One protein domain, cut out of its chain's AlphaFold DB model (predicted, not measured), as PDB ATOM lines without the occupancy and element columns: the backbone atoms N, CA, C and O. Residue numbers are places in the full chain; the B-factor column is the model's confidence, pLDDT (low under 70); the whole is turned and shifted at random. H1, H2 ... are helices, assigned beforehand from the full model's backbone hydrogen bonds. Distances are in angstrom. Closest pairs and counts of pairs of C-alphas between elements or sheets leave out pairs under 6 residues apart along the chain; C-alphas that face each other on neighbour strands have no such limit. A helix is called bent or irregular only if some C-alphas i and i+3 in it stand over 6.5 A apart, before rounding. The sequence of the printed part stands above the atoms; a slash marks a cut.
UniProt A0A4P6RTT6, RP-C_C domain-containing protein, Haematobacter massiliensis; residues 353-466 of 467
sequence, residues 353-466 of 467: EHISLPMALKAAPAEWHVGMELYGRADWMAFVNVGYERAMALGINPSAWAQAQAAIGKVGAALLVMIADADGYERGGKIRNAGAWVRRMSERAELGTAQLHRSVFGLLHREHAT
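This is residues 353 to 466 of the 467 residues of the protein "RP-C_C domain-containing protein" of Haematobacter massiliensis (UniProt A0A4P6RTT6). A compact ball of mostly crossed helices is built round H4b, the second arm of the bent helix H4, which runs through the middle. H4a and H5 lie side by side over one side of it, H1 and H2 lie on the opposite side, and H3 and H6 pack on its two remaining sides. The printed part has 114 residues with six named helices, H1 to H6 in order, and no named strand: the class is all helix. The radius of gyration of the C-alphas is 12.9 A, the spans 32 by 31 by 28 A.

By its hydrogen bonds H4, residues 398 to 422, was assigned as one helix, but it is bent: C-alphas 407 and 410 are 9.2 A apart. Its arms H4a, residues 398 to 407, and H4b, residues 410 to 422, stand at a steep tilt of 58 degrees. H3, residues 380 to 393, touches H4b at a steep tilt of 50 degrees, closest C-alphas Gly 387 and Ala 414, 4.5 A. H5, residues 434 to 446, touches H4a at a shallow tilt of 24 degrees, closest C-alphas Ala 404 and Ser 442, 4.9 A. H6, residues 452 to 464, touches H4b, closest C-alphas Ile 419 and Val 456, 6.9 A. With residues 456 to 460 alone H6 touches H1, residues 357 to 362. H2, residues 366 to 374, touches H3, closest C-alphas Gly 371 and Val 386, 5.6 A. Every O i to N i+4 pair is within hydrogen-bond range in H1, H2, H3, H4a, H4b and H5; in H6, 8 of 9.

H1 begins at C-alpha 357 (44.456, -42.368, 3.454). H3 measures 19.6 A, H4b 18.5 A, H5 18.3 A. H6, 19.3 A, ends at C-alpha 464 (39.053, -24.498, 0.874).

The printed part has no cut. The H4 to H5 link, 11 residues, is long. Residues 376 and 463 to 466 are under pLDDT 70.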
ATOM      1  N   GLU A 353      36.908 -44.915  10.916       82.12
ATOM      2  CA  GLU A 353      36.202 -45.525   9.787       82.12
ATOM      3  C   GLU A 353      35.812 -44.512   8.697       82.12
ATOM      4  O   GLU A 353      35.583 -44.887   7.551       82.12
ATOM      5  N   HIS A 354      35.774 -43.220   9.033       85.25
ATOM      6  CA  HIS A 354      35.442 -42.136   8.111       85.25
ATOM      7  C   HIS A 354      36.669 -41.456   7.492       85.25
ATOM      8  O   HIS A 354      36.513 -40.502   6.731       85.25
ATOM      9  N   ILE A 355      37.887 -41.896   7.820       88.56
ATOM     10  CA  ILE A 355      39.128 -41.278   7.350       88.56
ATOM     11  C   ILE A 355      39.812 -42.226   6.367       88.56
ATOM     12  O   ILE A 355      40.327 -43.274   6.747       88.56
ATOM     13  N   SER A 356      39.860 -41.832   5.096       92.56
ATOM     14  CA  SER A 356      40.669 -42.528   4.090       92.56
ATOM     15  C   SER A 356      42.107 -41.992   4.068       92.56
ATOM     16  O   SER A 356      42.360 -40.846   4.444       92.56
ATOM     17  N   LEU A 357      43.061 -42.800   3.594       90.88
ATOM     18  CA  LEU A 357      44.456 -42.368   3.454       90.88
ATOM     19  C   LEU A 357      44.601 -41.119   2.557       90.88
ATOM     20  O   LEU A 357      45.297 -40.195   2.970       90.88
ATOM     21  N   PRO A 358      43.918 -41.005   1.398       91.38
ATOM     22  CA  PRO A 358      43.953 -39.779   0.600       91.38
ATOM     23  C   PRO A 358      43.466 -38.541   1.358       91.38
ATOM     24  O   PRO A 358      44.036 -37.467   1.201       91.38
ATOM     25  N   MET A 359      42.445 -38.676   2.212       91.88
ATOM     26  CA  MET A 359      41.969 -37.565   3.045       91.88
ATOM     27  C   MET A 359      42.987 -37.176   4.115       91.88
ATOM     28  O   MET A 359      43.197 -35.989   4.350       91.88
ATOM     29  N   ALA A 360      43.618 -38.166   4.748       93.31
ATOM     30  CA  ALA A 360      44.668 -37.931   5.729       93.31
ATOM     31  C   ALA A 360      45.878 -37.233   5.096       93.31
ATOM     32  O   ALA A 360      46.399 -36.298   5.686       93.31
ATOM     33  N   LEU A 361      46.280 -37.646   3.889       92.94
ATOM     34  CA  LEU A 361      47.368 -37.012   3.144       92.94
ATOM     35  C   LEU A 361      47.004 -35.607   2.682       92.94
ATOM     36  O   LEU A 361      47.812 -34.710   2.838       92.94
ATOM     37  N   LYS A 362      45.784 -35.385   2.182       91.75
ATOM     38  CA  LYS A 362      45.342 -34.040   1.793       91.75
ATOM     39  C   LYS A 362      45.331 -33.069   2.981       91.75
ATOM     40  O   LYS A 362      45.645 -31.910   2.801       91.75
ATOM     41  N   ALA A 363      44.993 -33.541   4.182       91.56
ATOM     42  CA  ALA A 363      45.029 -32.728   5.398       91.56
ATOM     43  C   ALA A 363      46.440 -32.569   5.999       91.56
ATOM     44  O   ALA A 363      46.606 -31.826   6.970       91.56
ATOM     45  N   ALA A 364      47.430 -33.314   5.500       92.75
ATOM     46  CA  ALA A 364      48.755 -33.367   6.088       92.75
ATOM     47  C   ALA A 364      49.658 -32.239   5.554       92.75
ATOM     48  O   ALA A 364      49.589 -31.883   4.379       92.75
ATOM     49  N   PRO A 365      50.571 -31.701   6.382       91.25
ATOM     50  CA  PRO A 365      51.592 -30.763   5.923       91.25
ATOM     51  C   PRO A 365      52.515 -31.357   4.845       91.25
ATOM     52  O   PRO A 365      52.735 -32.567   4.803       91.25
ATOM     53  N   ALA A 366      53.133 -30.500   4.022       87.56
ATOM     54  CA  ALA A 366      54.005 -30.900   2.906       87.56
ATOM     55  C   ALA A 366      55.121 -31.890   3.305       87.56
ATOM     56  O   ALA A 366      55.494 -32.769   2.532       87.56
ATOM     57  N   GLU A 367      55.629 -31.800   4.532       87.94
ATOM     58  CA  GLU A 367      56.675 -32.679   5.061       87.94
ATOM     59  C   GLU A 367      56.222 -34.138   5.206       87.94
ATOM     60  O   GLU A 367      57.053 -35.045   5.172       87.94
ATOM     61  N   TRP A 368      54.916 -34.382   5.344       93.00
ATOM     62  CA  TRP A 368      54.357 -35.732   5.343       93.00
ATOM     63  C   TRP A 368      54.400 -36.346   3.946       93.00
ATOM     64  O   TRP A 368      54.695 -37.529   3.825       93.00
ATOM     65  N   HIS A 369      54.182 -35.551   2.893       88.62
ATOM     66  CA  HIS A 369      54.282 -36.022   1.509       88.62
ATOM     67  C   HIS A 369      55.710 -36.439   1.161       88.62
ATOM     68  O   HIS A 369      55.910 -37.543   0.661       88.62
ATOM     69  N   VAL A 370      56.701 -35.622   1.536       85.06
ATOM     70  CA  VAL A 370      58.124 -35.961   1.359       85.06
ATOM     71  C   VAL A 370      58.470 -37.262   2.088       85.06
ATOM     72  O   VAL A 370      59.138 -38.128   1.532       85.06
ATOM     73  N   GLY A 371      57.984 -37.432   3.323       79.81
ATOM     74  CA  GLY A 371      58.162 -38.677   4.068       79.81
ATOM     75  C   GLY A 371      57.539 -39.878   3.355       79.81
ATOM     76  O   GLY A 371      58.175 -40.919   3.236       79.81
ATOM     77  N   MET A 372      56.318 -39.733   2.837       86.88
ATOM     78  CA  MET A 372      55.592 -40.806   2.150       86.88
ATOM     79  C   MET A 372      56.256 -41.231   0.834       86.88
ATOM     80  O   MET A 372      56.278 -42.423   0.532       86.88
ATOM     81  N   GLU A 373      56.833 -40.291   0.081       81.06
ATOM     82  CA  GLU A 373      57.572 -40.578  -1.157       81.06
ATOM     83  C   GLU A 373      58.808 -41.458  -0.907       81.06
ATOM     84  O   GLU A 373      59.108 -42.345  -1.706       81.06
ATOM     85  N   LEU A 374      59.480 -41.294   0.240       74.31
ATOM     86  CA  LEU A 374      60.657 -42.091   0.610       74.31
ATOM     87  C   LEU A 374      60.335 -43.570   0.888       74.31
ATOM     88  O   LEU A 374      61.213 -44.421   0.748       74.31
ATOM     89  N   TYR A 375      59.092 -43.889   1.261       72.44
ATOM     90  CA  TYR A 375      58.638 -45.261   1.522       72.44
ATOM     91  C   TYR A 375      58.089 -45.971   0.267       72.44
ATOM     92  O   TYR A 375      57.724 -47.148   0.325       72.44
ATOM     93  N   GLY A 376      58.061 -45.292  -0.886       66.31
ATOM     94  CA  GLY A 376      57.687 -45.849  -2.187       66.31
ATOM     95  C   GLY A 376      56.179 -46.027  -2.382       66.31
ATOM     96  O   GLY A 376      55.589 -45.368  -3.236       66.31
ATOM     97  N   ARG A 377      55.531 -46.917  -1.615       75.62
ATOM     98  CA  ARG A 377      54.075 -47.145  -1.701       75.62
ATOM     99  C   ARG A 377      53.339 -46.318  -0.651       75.62
ATOM    100  O   ARG A 377      53.563 -46.484   0.544       75.62
ATOM    101  N   ALA A 378      52.399 -45.485  -1.095       79.81
ATOM    102  CA  ALA A 378      51.519 -44.743  -0.198       79.81
ATOM    103  C   ALA A 378      50.453 -45.671   0.409       79.81
ATOM    104  O   ALA A 378      49.381 -45.873  -0.163       79.81
ATOM    105  N   ASP A 379      50.761 -46.250   1.567       89.62
ATOM    106  CA  ASP A 379      49.834 -47.037   2.376       89.62
ATOM    107  C   ASP A 379      49.803 -46.560   3.841       89.62
ATOM    108  O   ASP A 379      50.527 -45.651   4.258       89.62
ATOM    109  N   TRP A 380      48.922 -47.158   4.646       91.81
ATOM    110  CA  TRP A 380      48.811 -46.811   6.064       91.81
ATOM    111  C   TRP A 380      50.066 -47.160   6.868       91.81
ATOM    112  O   TRP A 380      50.308 -46.541   7.900       91.81
ATOM    113  N   MET A 381      50.873 -48.125   6.424       89.50
ATOM    114  CA  MET A 381      52.110 -48.489   7.111       89.50
ATOM    115  C   MET A 381      53.174 -47.406   6.911       89.50
ATOM    116  O   MET A 381      53.773 -46.959   7.890       89.50
ATOM    117  N   ALA A 382      53.344 -46.925   5.679       88.25
ATOM    118  CA  ALA A 382      54.165 -45.762   5.366       88.25
ATOM    119  C   ALA A 382      53.699 -44.539   6.169       88.25
ATOM    120  O   ALA A 382      54.510 -43.891   6.828       88.25
ATOM    121  N   PHE A 383      52.386 -44.294   6.231       94.06
ATOM    122  CA  PHE A 383      51.820 -43.186   7.006       94.06
ATOM    123  C   PHE A 383      52.135 -43.285   8.507       94.06
ATOM    124  O   PHE A 383      52.446 -42.283   9.149       94.06
ATOM    125  N   VAL A 384      52.102 -44.493   9.079       94.88
ATOM    126  CA  VAL A 384      52.481 -44.731  10.480       94.88
ATOM    127  C   VAL A 384      53.969 -44.474  10.713       94.88
ATOM    128  O   VAL A 384      54.318 -43.863  11.723       94.88
ATOM    129  N   ASN A 385      54.836 -44.905   9.797       91.19
ATOM    130  CA  ASN A 385      56.280 -44.689   9.909       91.19
ATOM    131  C   ASN A 385      56.623 -43.197   9.834       91.19
ATOM    132  O   ASN A 385      57.331 -42.685  10.702       91.19
ATOM    133  N   VAL A 386      56.034 -42.485   8.869       92.69
ATOM    134  CA  VAL A 386      56.137 -41.023   8.769       92.69
ATOM    135  C   VAL A 386      55.610 -40.371  10.046       92.69
ATOM    136  O   VAL A 386      56.282 -39.523  10.624       92.69
ATOM    137  N   GLY A 387      54.461 -40.816  10.561       94.12
ATOM    138  CA  GLY A 387      53.903 -40.312  11.815       94.12
ATOM    139  C   GLY A 387      54.831 -40.493  13.017       94.12
ATOM    140  O   GLY A 387      54.941 -39.585  13.839       94.12
ATOM    141  N   TYR A 388      55.553 -41.612  13.104       93.00
ATOM    142  CA  TYR A 388      56.545 -41.835  14.158       93.00
ATOM    143  C   TYR A 388      57.743 -40.882  14.041       93.00
ATOM    144  O   TYR A 388      58.167 -40.286  15.034       93.00
ATOM    145  N   GLU A 389      58.272 -40.687  12.832       89.38
ATOM    146  CA  GLU A 389      59.373 -39.749  12.587       89.38
ATOM    147  C   GLU A 389      58.961 -38.301  12.890       89.38
ATOM    148  O   GLU A 389      59.679 -37.573  13.583       89.38
ATOM    149  N   ARG A 390      57.764 -37.900  12.442       93.19
ATOM    150  CA  ARG A 390      57.182 -36.580  12.719       93.19
ATOM    151  C   ARG A 390      56.915 -36.379  14.207       93.19
ATOM    152  O   ARG A 390      57.168 -35.288  14.713       93.19
ATOM    153  N   ALA A 391      56.501 -37.418  14.934       90.88
ATOM    154  CA  ALA A 391      56.324 -37.340  16.382       90.88
ATOM    155  C   ALA A 391      57.621 -36.907  17.079       90.88
ATOM    156  O   ALA A 391      57.607 -36.009  17.921       90.88
ATOM    157  N   MET A 392      58.753 -37.493  16.683       88.12
ATOM    158  CA  MET A 392      60.056 -37.133  17.244       88.12
ATOM    159  C   MET A 392      60.465 -35.708  16.855       88.12
ATOM    160  O   MET A 392      60.956 -34.965  17.705       88.12
ATOM    161  N   ALA A 393      60.218 -35.305  15.604       83.44
ATOM    162  CA  ALA A 393      60.514 -33.953  15.126       83.44
ATOM    163  C   ALA A 393      59.711 -32.866  15.868       83.44
ATOM    164  O   ALA A 393      60.241 -31.796  16.148       83.44
ATOM    165  N   LEU A 394      58.462 -33.160  16.248       86.38
ATOM    166  CA  LEU A 394      57.575 -32.260  17.000       86.38
ATOM    167  C   LEU A 394      57.810 -32.292  18.523       86.38
ATOM    168  O   LEU A 394      57.045 -31.698  19.285       86.38
ATOM    169  N   GLY A 395      58.831 -33.017  18.994       85.12
ATOM    170  CA  GLY A 395      59.134 -33.149  20.421       85.12
ATOM    171  C   GLY A 395      58.108 -33.977  21.204       85.12
ATOM    172  O   GLY A 395      58.031 -33.870  22.432       85.12
ATOM    173  N   ILE A 396      57.312 -34.809  20.529       90.19
ATOM    174  CA  ILE A 396      56.382 -35.736  21.175       90.19
ATOM    175  C   ILE A 396      57.200 -36.882  21.772       90.19
ATOM    176  O   ILE A 396      57.902 -37.609  21.076       90.19
ATOM    177  N   ASN A 397      57.124 -37.044  23.093       82.81
ATOM    178  CA  ASN A 397      57.892 -38.064  23.802       82.81
ATOM    179  C   ASN A 397      57.483 -39.484  23.342       82.81
ATOM    180  O   ASN A 397      56.283 -39.734  23.205       82.81
ATOM    181  N   PRO A 398      58.422 -40.443  23.197       85.00
ATOM    182  CA  PRO A 398      58.101 -41.841  22.901       85.00
ATOM    183  C   PRO A 398      57.021 -42.457  23.798       85.00
ATOM    184  O   PRO A 398      56.239 -43.275  23.325       85.00
ATOM    185  N   SER A 399      56.924 -42.040  25.068       88.19
ATOM    186  CA  SER A 399      55.850 -42.492  25.961       88.19
ATOM    187  C   SER A 399      54.467 -41.986  25.546       88.19
ATOM    188  O   SER A 399      53.500 -42.729  25.642       88.19
ATOM    189  N   ALA A 400      54.371 -40.753  25.040       84.44
ATOM    190  CA  ALA A 400      53.123 -40.194  24.520       84.44
ATOM    191  C   ALA A 400      52.694 -40.895  23.224       84.44
ATOM    192  O   ALA A 400      51.515 -41.162  23.026       84.44
ATOM    193  N   TRP A 401      53.658 -41.226  22.360       91.19
ATOM    194  CA  TRP A 401      53.403 -42.017  21.158       91.19
ATOM    195  C   TRP A 401      52.927 -43.435  21.499       91.19
ATOM    196  O   TRP A 401      51.925 -43.889  20.955       91.19
ATOM    197  N   ALA A 402      53.598 -44.115  22.434       89.56
ATOM    198  CA  ALA A 402      53.199 -45.448  22.884       89.56
ATOM    199  C   ALA A 402      51.798 -45.445  23.517       89.56
ATOM    200  O   ALA A 402      50.996 -46.327  23.221       89.56
ATOM    201  N   GLN A 403      51.481 -44.426  24.322       89.19
ATOM    202  CA  GLN A 403      50.142 -44.232  24.879       89.19
ATOM    203  C   GLN A 403      49.096 -44.046  23.771       89.19
ATOM    204  O   GLN A 403      48.073 -44.722  23.779       89.19
ATOM    205  N   ALA A 404      49.369 -43.205  22.770       91.88
ATOM    206  CA  ALA A 404      48.473 -43.035  21.630       91.88
ATOM    207  C   ALA A 404      48.258 -44.356  20.872       91.88
ATOM    208  O   ALA A 404      47.129 -44.709  20.541       91.88
ATOM    209  N   GLN A 405      49.322 -45.129  20.632       93.75
ATOM    210  CA  GLN A 405      49.201 -46.432  19.975       93.75
ATOM    211  C   GLN A 405      48.372 -47.425  20.793       93.75
ATOM    212  O   GLN A 405      47.607 -48.183  20.202       93.75
ATOM    213  N   ALA A 406      48.502 -47.416  22.120       89.25
ATOM    214  CA  ALA A 406      47.705 -48.258  23.006       89.25
ATOM    215  C   ALA A 406      46.224 -47.846  23.015       89.25
ATOM    216  O   ALA A 406      45.352 -48.708  22.996       89.25
ATOM    217  N   ALA A 407      45.945 -46.540  22.987       88.44
ATOM    218  CA  ALA A 407      44.594 -45.995  23.078       88.44
ATOM    219  C   ALA A 407      43.764 -46.173  21.796       88.44
ATOM    220  O   ALA A 407      42.582 -46.495  21.861       88.44
ATOM    221  N   ILE A 408      44.359 -45.921  20.624       88.38
ATOM    222  CA  ILE A 408      43.618 -45.824  19.350       88.38
ATOM    223  C   ILE A 408      44.239 -46.662  18.214       88.38
ATOM    224  O   ILE A 408      43.773 -46.664  17.074       88.38
ATOM    225  N   GLY A 409      45.312 -47.397  18.498       90.31
ATOM    226  CA  GLY A 409      46.044 -48.165  17.498       90.31
ATOM    227  C   GLY A 409      47.041 -47.330  16.689       90.31
ATOM    228  O   GLY A 409      47.111 -46.103  16.765       90.31
ATOM    229  N   LYS A 410      47.854 -48.023  15.883       92.25
ATOM    230  CA  LYS A 410      49.005 -47.433  15.173       92.25
ATOM    231  C   LYS A 410      48.607 -46.313  14.209       92.25
ATOM    232  O   LYS A 410      49.227 -45.255  14.213       92.25
ATOM    233  N   VAL A 411      47.563 -46.546  13.413       93.50
ATOM    234  CA  VAL A 411      47.051 -45.573  12.435       93.50
ATOM    235  C   VAL A 411      46.441 -44.360  13.136       93.50
ATOM    236  O   VAL A 411      46.725 -43.228  12.755       93.50
ATOM    237  N   GLY A 412      45.664 -44.575  14.201       92.06
ATOM    238  CA  GLY A 412      45.088 -43.486  14.987       92.06
ATOM    239  C   GLY A 412      46.156 -42.613  15.650       92.06
ATOM    240  O   GLY A 412      46.054 -41.390  15.613       92.06
ATOM    241  N   ALA A 413      47.229 -43.216  16.170       94.69
ATOM    242  CA  ALA A 413      48.363 -42.474  16.719       94.69
ATOM    243  C   ALA A 413      49.036 -41.589  15.659       94.69
ATOM    244  O   ALA A 413      49.294 -40.413  15.911       94.69
ATOM    245  N   ALA A 414      49.250 -42.119  14.451       95.94
ATOM    246  CA  ALA A 414      49.790 -41.347  13.335       95.94
ATOM    247  C   ALA A 414      48.866 -40.184  12.938       95.94
ATOM    248  O   ALA A 414      49.337 -39.068  12.739       95.94
ATOM    249  N   LEU A 415      47.547 -40.405  12.907       95.50
ATOM    250  CA  LEU A 415      46.563 -39.354  12.636       95.50
ATOM    251  C   LEU A 415      46.565 -38.258  13.710       95.50
ATOM    252  O   LEU A 415      46.493 -37.082  13.367       95.50
ATOM    253  N   LEU A 416      46.688 -38.609  14.994       95.44
ATOM    254  CA  LEU A 416      46.814 -37.616  16.068       95.44
ATOM    255  C   LEU A 416      48.063 -36.750  15.882       95.44
ATOM    256  O   LEU A 416      47.994 -35.534  16.029       95.44
ATOM    257  N   VAL A 417      49.193 -37.355  15.522       96.38
ATOM    258  CA  VAL A 417      50.422 -36.601  15.256       96.38
ATOM    259  C   VAL A 417      50.276 -35.717  14.018       96.38
ATOM    260  O   VAL A 417      50.695 -34.563  14.060       96.38
ATOM    261  N   MET A 418      49.626 -36.206  12.961       96.44
ATOM    262  CA  MET A 418      49.335 -35.419  11.756       96.44
ATOM    263  C   MET A 418      48.479 -34.192  12.069       96.44
ATOM    264  O   MET A 418      48.839 -33.083  11.689       96.44
ATOM    265  N   ILE A 419      47.408 -34.363  12.847       94.94
ATOM    266  CA  ILE A 419      46.550 -33.255  13.283       94.94
ATOM    267  C   ILE A 419      47.335 -32.268  14.156       94.94
ATOM    268  O   ILE A 419      47.177 -31.058  14.005       94.94
ATOM    269  N   ALA A 420      48.182 -32.771  15.060       93.88
ATOM    270  CA  ALA A 420      49.003 -31.935  15.929       93.88
ATOM    271  C   ALA A 420      50.024 -31.087  15.151       93.88
ATOM    272  O   ALA A 420      50.294 -29.954  15.546       93.88
ATOM    273  N   ASP A 421      50.572 -31.628  14.061       93.88
ATOM    274  CA  ASP A 421      51.471 -30.927  13.136       93.88
ATOM    275  C   ASP A 421      50.708 -29.879  12.315       93.88
ATOM    276  O   ASP A 421      51.109 -28.719  12.257       93.88
ATOM    277  N   ALA A 422      49.575 -30.276  11.724       92.56
ATOM    278  CA  ALA A 422      48.769 -29.444  10.833       92.56
ATOM    279  C   ALA A 422      48.100 -28.260  11.547       92.56
ATOM    280  O   ALA A 422      48.157 -27.135  11.058       92.56
ATOM    281  N   ASP A 423      47.496 -28.481  12.722       90.88
ATOM    282  CA  ASP A 423      46.883 -27.421  13.542       90.88
ATOM    283  C   ASP A 423      47.873 -26.846  14.574       90.88
ATOM    284  O   ASP A 423      47.466 -26.231  15.563       90.88
ATOM    285  N   GLY A 424      49.178 -27.043  14.359       89.44
ATOM    286  CA  GLY A 424      50.250 -26.500  15.186       89.44
ATOM    287  C   GLY A 424      50.324 -24.972  15.131       89.44
ATOM    288  O   GLY A 424      50.107 -24.350  14.092       89.44
ATOM    289  N   TYR A 425      50.667 -24.343  16.256       83.31
ATOM    290  CA  TYR A 425      50.737 -22.882  16.381       83.31
ATOM    291  C   TYR A 425      51.750 -22.243  15.418       83.31
ATOM    292  O   TYR A 425      51.490 -21.175  14.872       83.31
ATOM    293  N   GLU A 426      52.866 -22.925  15.143       77.38
ATOM    294  CA  GLU A 426      53.874 -22.485  14.162       77.38
ATOM    295  C   GLU A 426      53.317 -22.394  12.733       77.38
ATOM    296  O   GLU A 426      53.832 -21.633  11.917       77.38
ATOM    297  N   ARG A 427      52.229 -23.119  12.446       80.88
ATOM    298  CA  ARG A 427      51.511 -23.108  11.165       80.88
ATOM    299  C   ARG A 427      50.232 -22.263  11.206       80.88
ATOM    300  O   ARG A 427      49.381 -22.389  10.333       80.88
ATOM    301  N   GLY A 428      50.069 -21.416  12.227       79.62
ATOM    302  CA  GLY A 428      48.878 -20.579  12.412       79.62
ATOM    303  C   GLY A 428      47.665 -21.318  12.993       79.62
ATOM    304  O   GLY A 428      46.564 -20.767  13.017       79.62
ATOM    305  N   GLY A 429      47.848 -22.553  13.465       85.06
ATOM    306  CA  GLY A 429      46.814 -23.345  14.124       85.06
ATOM    307  C   GLY A 429      46.664 -23.059  15.623       85.06
ATOM    308  O   GLY A 429      47.253 -22.133  16.186       85.06
ATOM    309  N   LYS A 430      45.832 -23.858  16.302       86.56
ATOM    310  CA  LYS A 430      45.463 -23.648  17.719       86.56
ATOM    311  C   LYS A 430      46.327 -24.437  18.712       86.56
ATOM    312  O   LYS A 430      46.285 -24.161  19.915       86.56
ATOM    313  N   ILE A 431      47.098 -25.419  18.250       88.62
ATOM    314  CA  ILE A 431      47.835 -26.359  19.101       88.62
ATOM    315  C   ILE A 431      49.212 -25.791  19.446       88.62
ATOM    316  O   ILE A 431      50.126 -25.763  18.629       88.62
ATOM    317  N   ARG A 432      49.384 -25.361  20.700       78.81
ATOM    318  CA  ARG A 432      50.651 -24.789  21.196       78.81
ATOM    319  C   ARG A 432      51.705 -25.828  21.575       78.81
ATOM    320  O   ARG A 432      52.889 -25.524  21.570       78.81
ATOM    321  N   ASN A 433      51.282 -27.029  21.964       89.75
ATOM    322  CA  ASN A 433      52.180 -28.102  22.378       89.75
ATOM    323  C   ASN A 433      51.644 -29.439  21.859       89.75
ATOM    324  O   ASN A 433      50.654 -29.958  22.381       89.75
ATOM    325  N   ALA A 434      52.307 -29.978  20.838       90.19
ATOM    326  CA  ALA A 434      51.893 -31.201  20.162       90.19
ATOM    327  C   ALA A 434      51.884 -32.412  21.112       90.19
ATOM    328  O   ALA A 434      50.916 -33.165  21.144       90.19
ATOM    329  N   GLY A 435      52.908 -32.561  21.959       87.44
ATOM    330  CA  GLY A 435      53.015 -33.689  22.893       87.44
ATOM    331  C   GLY A 435      51.916 -33.711  23.954       87.44
ATOM    332  O   GLY A 435      51.300 -34.751  24.185       87.44
ATOM    333  N   ALA A 436      51.636 -32.565  24.577       86.44
ATOM    334  CA  ALA A 436      50.559 -32.442  25.557       86.44
ATOM    335  C   ALA A 436      49.181 -32.664  24.916       86.44
ATOM    336  O   ALA A 436      48.315 -33.306  25.510       86.44
ATOM    337  N   TRP A 437      48.989 -32.169  23.691       93.44
ATOM    338  CA  TRP A 437      47.750 -32.367  22.949       93.44
ATOM    339  C   TRP A 437      47.529 -33.840  22.581       93.44
ATOM    340  O   TRP A 437      46.449 -34.364  22.840       93.44
ATOM    341  N   VAL A 438      48.555 -34.537  22.074       92.75
ATOM    342  CA  VAL A 438      48.471 -35.969  21.735       92.75
ATOM    343  C   VAL A 438      48.155 -36.814  22.968       92.75
ATOM    344  O   VAL A 438      47.293 -37.686  22.885       92.75
ATOM    345  N   ARG A 439      48.765 -36.532  24.127       92.38
ATOM    346  CA  ARG A 439      48.428 -37.227  25.386       92.38
ATOM    347  C   ARG A 439      46.968 -37.030  25.775       92.38
ATOM    348  O   ARG A 439      46.251 -38.007  25.950       92.38
ATOM    349  N   ARG A 440      46.500 -35.780  25.796       91.31
ATOM    350  CA  ARG A 440      45.105 -35.457  26.122       91.31
ATOM    351  C   ARG A 440      44.116 -36.103  25.149       91.31
ATOM    352  O   ARG A 440      43.029 -36.510  25.545       91.31
ATOM    353  N   MET A 441      44.468 -36.194  23.869       90.19
ATOM    354  CA  MET A 441      43.641 -36.880  22.876       90.19
ATOM    355  C   MET A 441      43.673 -38.401  23.027       90.19
ATOM    356  O   MET A 441      42.655 -39.037  22.774       90.19
ATOM    357  N   SER A 442      44.792 -38.967  23.481       91.81
ATOM    358  CA  SER A 442      44.913 -40.395  23.800       91.81
ATOM    359  C   SER A 442      44.046 -40.755  25.008       91.81
ATOM    360  O   SER A 442      43.240 -41.671  24.914       91.81
ATOM    361  N   GLU A 443      44.088 -39.954  26.077       89.44
ATOM    362  CA  GLU A 443      43.196 -40.087  27.243       89.44
ATOM    363  C   GLU A 443      41.714 -40.009  26.833       89.44
ATOM    364  O   GLU A 443      40.875 -40.793  27.268       89.44
ATOM    365  N   ARG A 444      41.362 -39.089  25.926       85.12
ATOM    366  CA  ARG A 444      39.994 -39.003  25.388       85.12
ATOM    367  C   ARG A 444      39.605 -40.197  24.522       85.12
ATOM    368  O   ARG A 444      38.419 -40.525  24.465       85.12
ATOM    369  N   ALA A 445      40.561 -40.798  23.817       86.81
ATOM    370  CA  ALA A 445      40.339 -41.994  23.014       86.81
ATOM    371  C   ALA A 445      40.114 -43.226  23.898       86.81
ATOM    372  O   ALA A 445      39.183 -43.977  23.623       86.81
ATOM    373  N   GLU A 446      40.857 -43.359  25.001       84.94
ATOM    374  CA  GLU A 446      40.619 -44.382  26.034       84.94
ATOM    375  C   GLU A 446      39.200 -44.270  26.620       84.94
ATOM    376  O   GLU A 446      38.534 -45.275  26.847       84.94
ATOM    377  N   LEU A 447      38.691 -43.041  26.776       82.31
ATOM    378  CA  LEU A 447      37.316 -42.757  27.213       82.31
ATOM    379  C   LEU A 447      36.261 -42.843  26.092       82.31
ATOM    380  O   LEU A 447      35.086 -42.572  26.329       82.31
ATOM    381  N   GLY A 448      36.657 -43.136  24.852       78.81
ATOM    382  CA  GLY A 448      35.752 -43.234  23.704       78.81
ATOM    383  C   GLY A 448      35.113 -41.945  23.212       78.81
ATOM    384  O   GLY A 448      34.148 -41.981  22.452       78.81
ATOM    385  N   THR A 449      35.661 -40.797  23.606       77.62
ATOM    386  CA  THR A 449      35.124 -39.466  23.272       77.62
ATOM    387  C   THR A 449      35.981 -38.692  22.270       77.62
ATOM    388  O   THR A 449      35.691 -37.530  21.953       77.62
ATOM    389  N   ALA A 450      37.076 -39.284  21.792       80.75
ATOM    390  CA  ALA A 450      37.880 -38.694  20.732       80.75
ATOM    391  C   ALA A 450      37.182 -38.877  19.371       80.75
ATOM    392  O   ALA A 450      36.665 -39.942  19.059       80.75
ATOM    393  N   GLN A 451      37.136 -37.808  18.575       83.69
ATOM    394  CA  GLN A 451      36.463 -37.768  17.271       83.69
ATOM    395  C   GLN A 451      37.458 -37.299  16.207       83.69
ATOM    396  O   GLN A 451      37.453 -36.131  15.817       83.69
ATOM    397  N   LEU A 452      38.342 -38.195  15.756       85.62
ATOM    398  CA  LEU A 452      39.446 -37.826  14.856       85.62
ATOM    399  C   LEU A 452      38.941 -37.294  13.511       85.62
ATOM    400  O   LEU A 452      39.501 -36.334  12.985       85.62
ATOM    401  N   HIS A 453      37.854 -37.865  12.984       84.25
ATOM    402  CA  HIS A 453      37.253 -37.431  11.720       84.25
ATOM    403  C   HIS A 453      36.884 -35.947  11.732       84.25
ATOM    404  O   HIS A 453      37.151 -35.252  10.760       84.25
ATOM    405  N   ARG A 454      36.347 -35.420  12.843       86.50
ATOM    406  CA  ARG A 454      36.006 -33.992  12.945       86.50
ATOM    407  C   ARG A 454      37.234 -33.096  12.853       86.50
ATOM    408  O   ARG A 454      37.164 -32.041  12.229       86.50
ATOM    409  N   SER A 455      38.348 -33.507  13.454       89.06
ATOM    410  CA  SER A 455      39.608 -32.768  13.374       89.06
ATOM    411  C   SER A 455      40.182 -32.779  11.957       89.06
ATOM    412  O   SER A 455      40.559 -31.722  11.461       89.06
ATOM    413  N   VAL A 456      40.176 -33.933  11.279       89.88
ATOM    414  CA  VAL A 456      40.646 -34.047   9.886       89.88
ATOM    415  C   VAL A 456      39.746 -33.260   8.928       89.88
ATOM    416  O   VAL A 456      40.246 -32.479   8.124       89.88
ATOM    417  N   PHE A 457      38.422 -33.380   9.044       90.62
ATOM    418  CA  PHE A 457      37.488 -32.591   8.233       90.62
ATOM    419  C   PHE A 457      37.632 -31.089   8.481       90.62
ATOM    420  O   PHE A 457      37.613 -30.304   7.537       90.62
ATOM    421  N   GLY A 458      37.838 -30.681   9.735       87.50
ATOM    422  CA  GLY A 458      38.096 -29.287  10.079       87.50
ATOM    423  C   GLY A 458      39.343 -28.716   9.397       87.50
ATOM    424  O   GLY A 458      39.327 -27.548   9.016       87.50
ATOM    425  N   LEU A 459      40.395 -29.521   9.213       88.62
ATOM    426  CA  LEU A 459      41.597 -29.129   8.468       88.62
ATOM    427  C   LEU A 459      41.309 -28.999   6.970       88.62
ATOM    428  O   LEU A 459      41.586 -27.952   6.389       88.62
ATOM    429  N   LEU A 460      40.657 -30.002   6.377       87.69
ATOM    430  CA  LEU A 460      40.298 -29.992   4.955       87.69
ATOM    431  C   LEU A 460      39.411 -28.793   4.583       87.69
ATOM    432  O   LEU A 460      39.594 -28.194   3.529       87.69
ATOM    433  N   HIS A 461      38.471 -28.395   5.446       81.25
ATOM    434  CA  HIS A 461      37.609 -27.237   5.185       81.25
ATOM    435  C   HIS A 461      38.330 -25.881   5.290       81.25
ATOM    436  O   HIS A 461      37.891 -24.927   4.650       81.25
ATOM    437  N   ARG A 462      39.431 -25.767   6.051       70.69
ATOM    438  CA  ARG A 462      40.209 -24.513   6.142       70.69
ATOM    439  C   ARG A 462      41.000 -24.221   4.870       70.69
ATOM    440  O   ARG A 462      41.084 -23.063   4.469       70.69
ATOM    441  N   GLU A 463      41.530 -25.251   4.216       56.12
ATOM    442  CA  GLU A 463      42.238 -25.099   2.937       56.12
ATOM    443  C   GLU A 463      41.314 -24.589   1.825       56.12
ATOM    444  O   GLU A 463      41.724 -23.799   0.984       56.12
ATOM    445  N   HIS A 464      40.035 -24.969   1.852       52.00
ATOM    446  CA  HIS A 464      39.053 -24.498   0.874       52.00
ATOM    447  C   HIS A 464      38.573 -23.055   1.107       52.00
ATOM    448  O   HIS A 464      38.038 -22.450   0.186       52.00
ATOM    449  N   ALA A 465      38.758 -22.496   2.307       45.59
ATOM    450  CA  ALA A 465      38.341 -21.133   2.653       45.59
ATOM    451  C   ALA A 465      39.440 -20.072   2.436       45.59
ATOM    452  O   ALA A 465      39.206 -18.891   2.676       45.59
ATOM    453  N   THR A 466      40.646 -20.491   2.037       42.06
ATOM    454  CA  THR A 466      41.826 -19.624   1.850       42.06
ATOM    455  C   THR A 466      42.199 -19.400   0.377       42.06
ATOM    456  O   THR A 466      43.247 -18.812   0.108       42.06
TER     457      THR A 466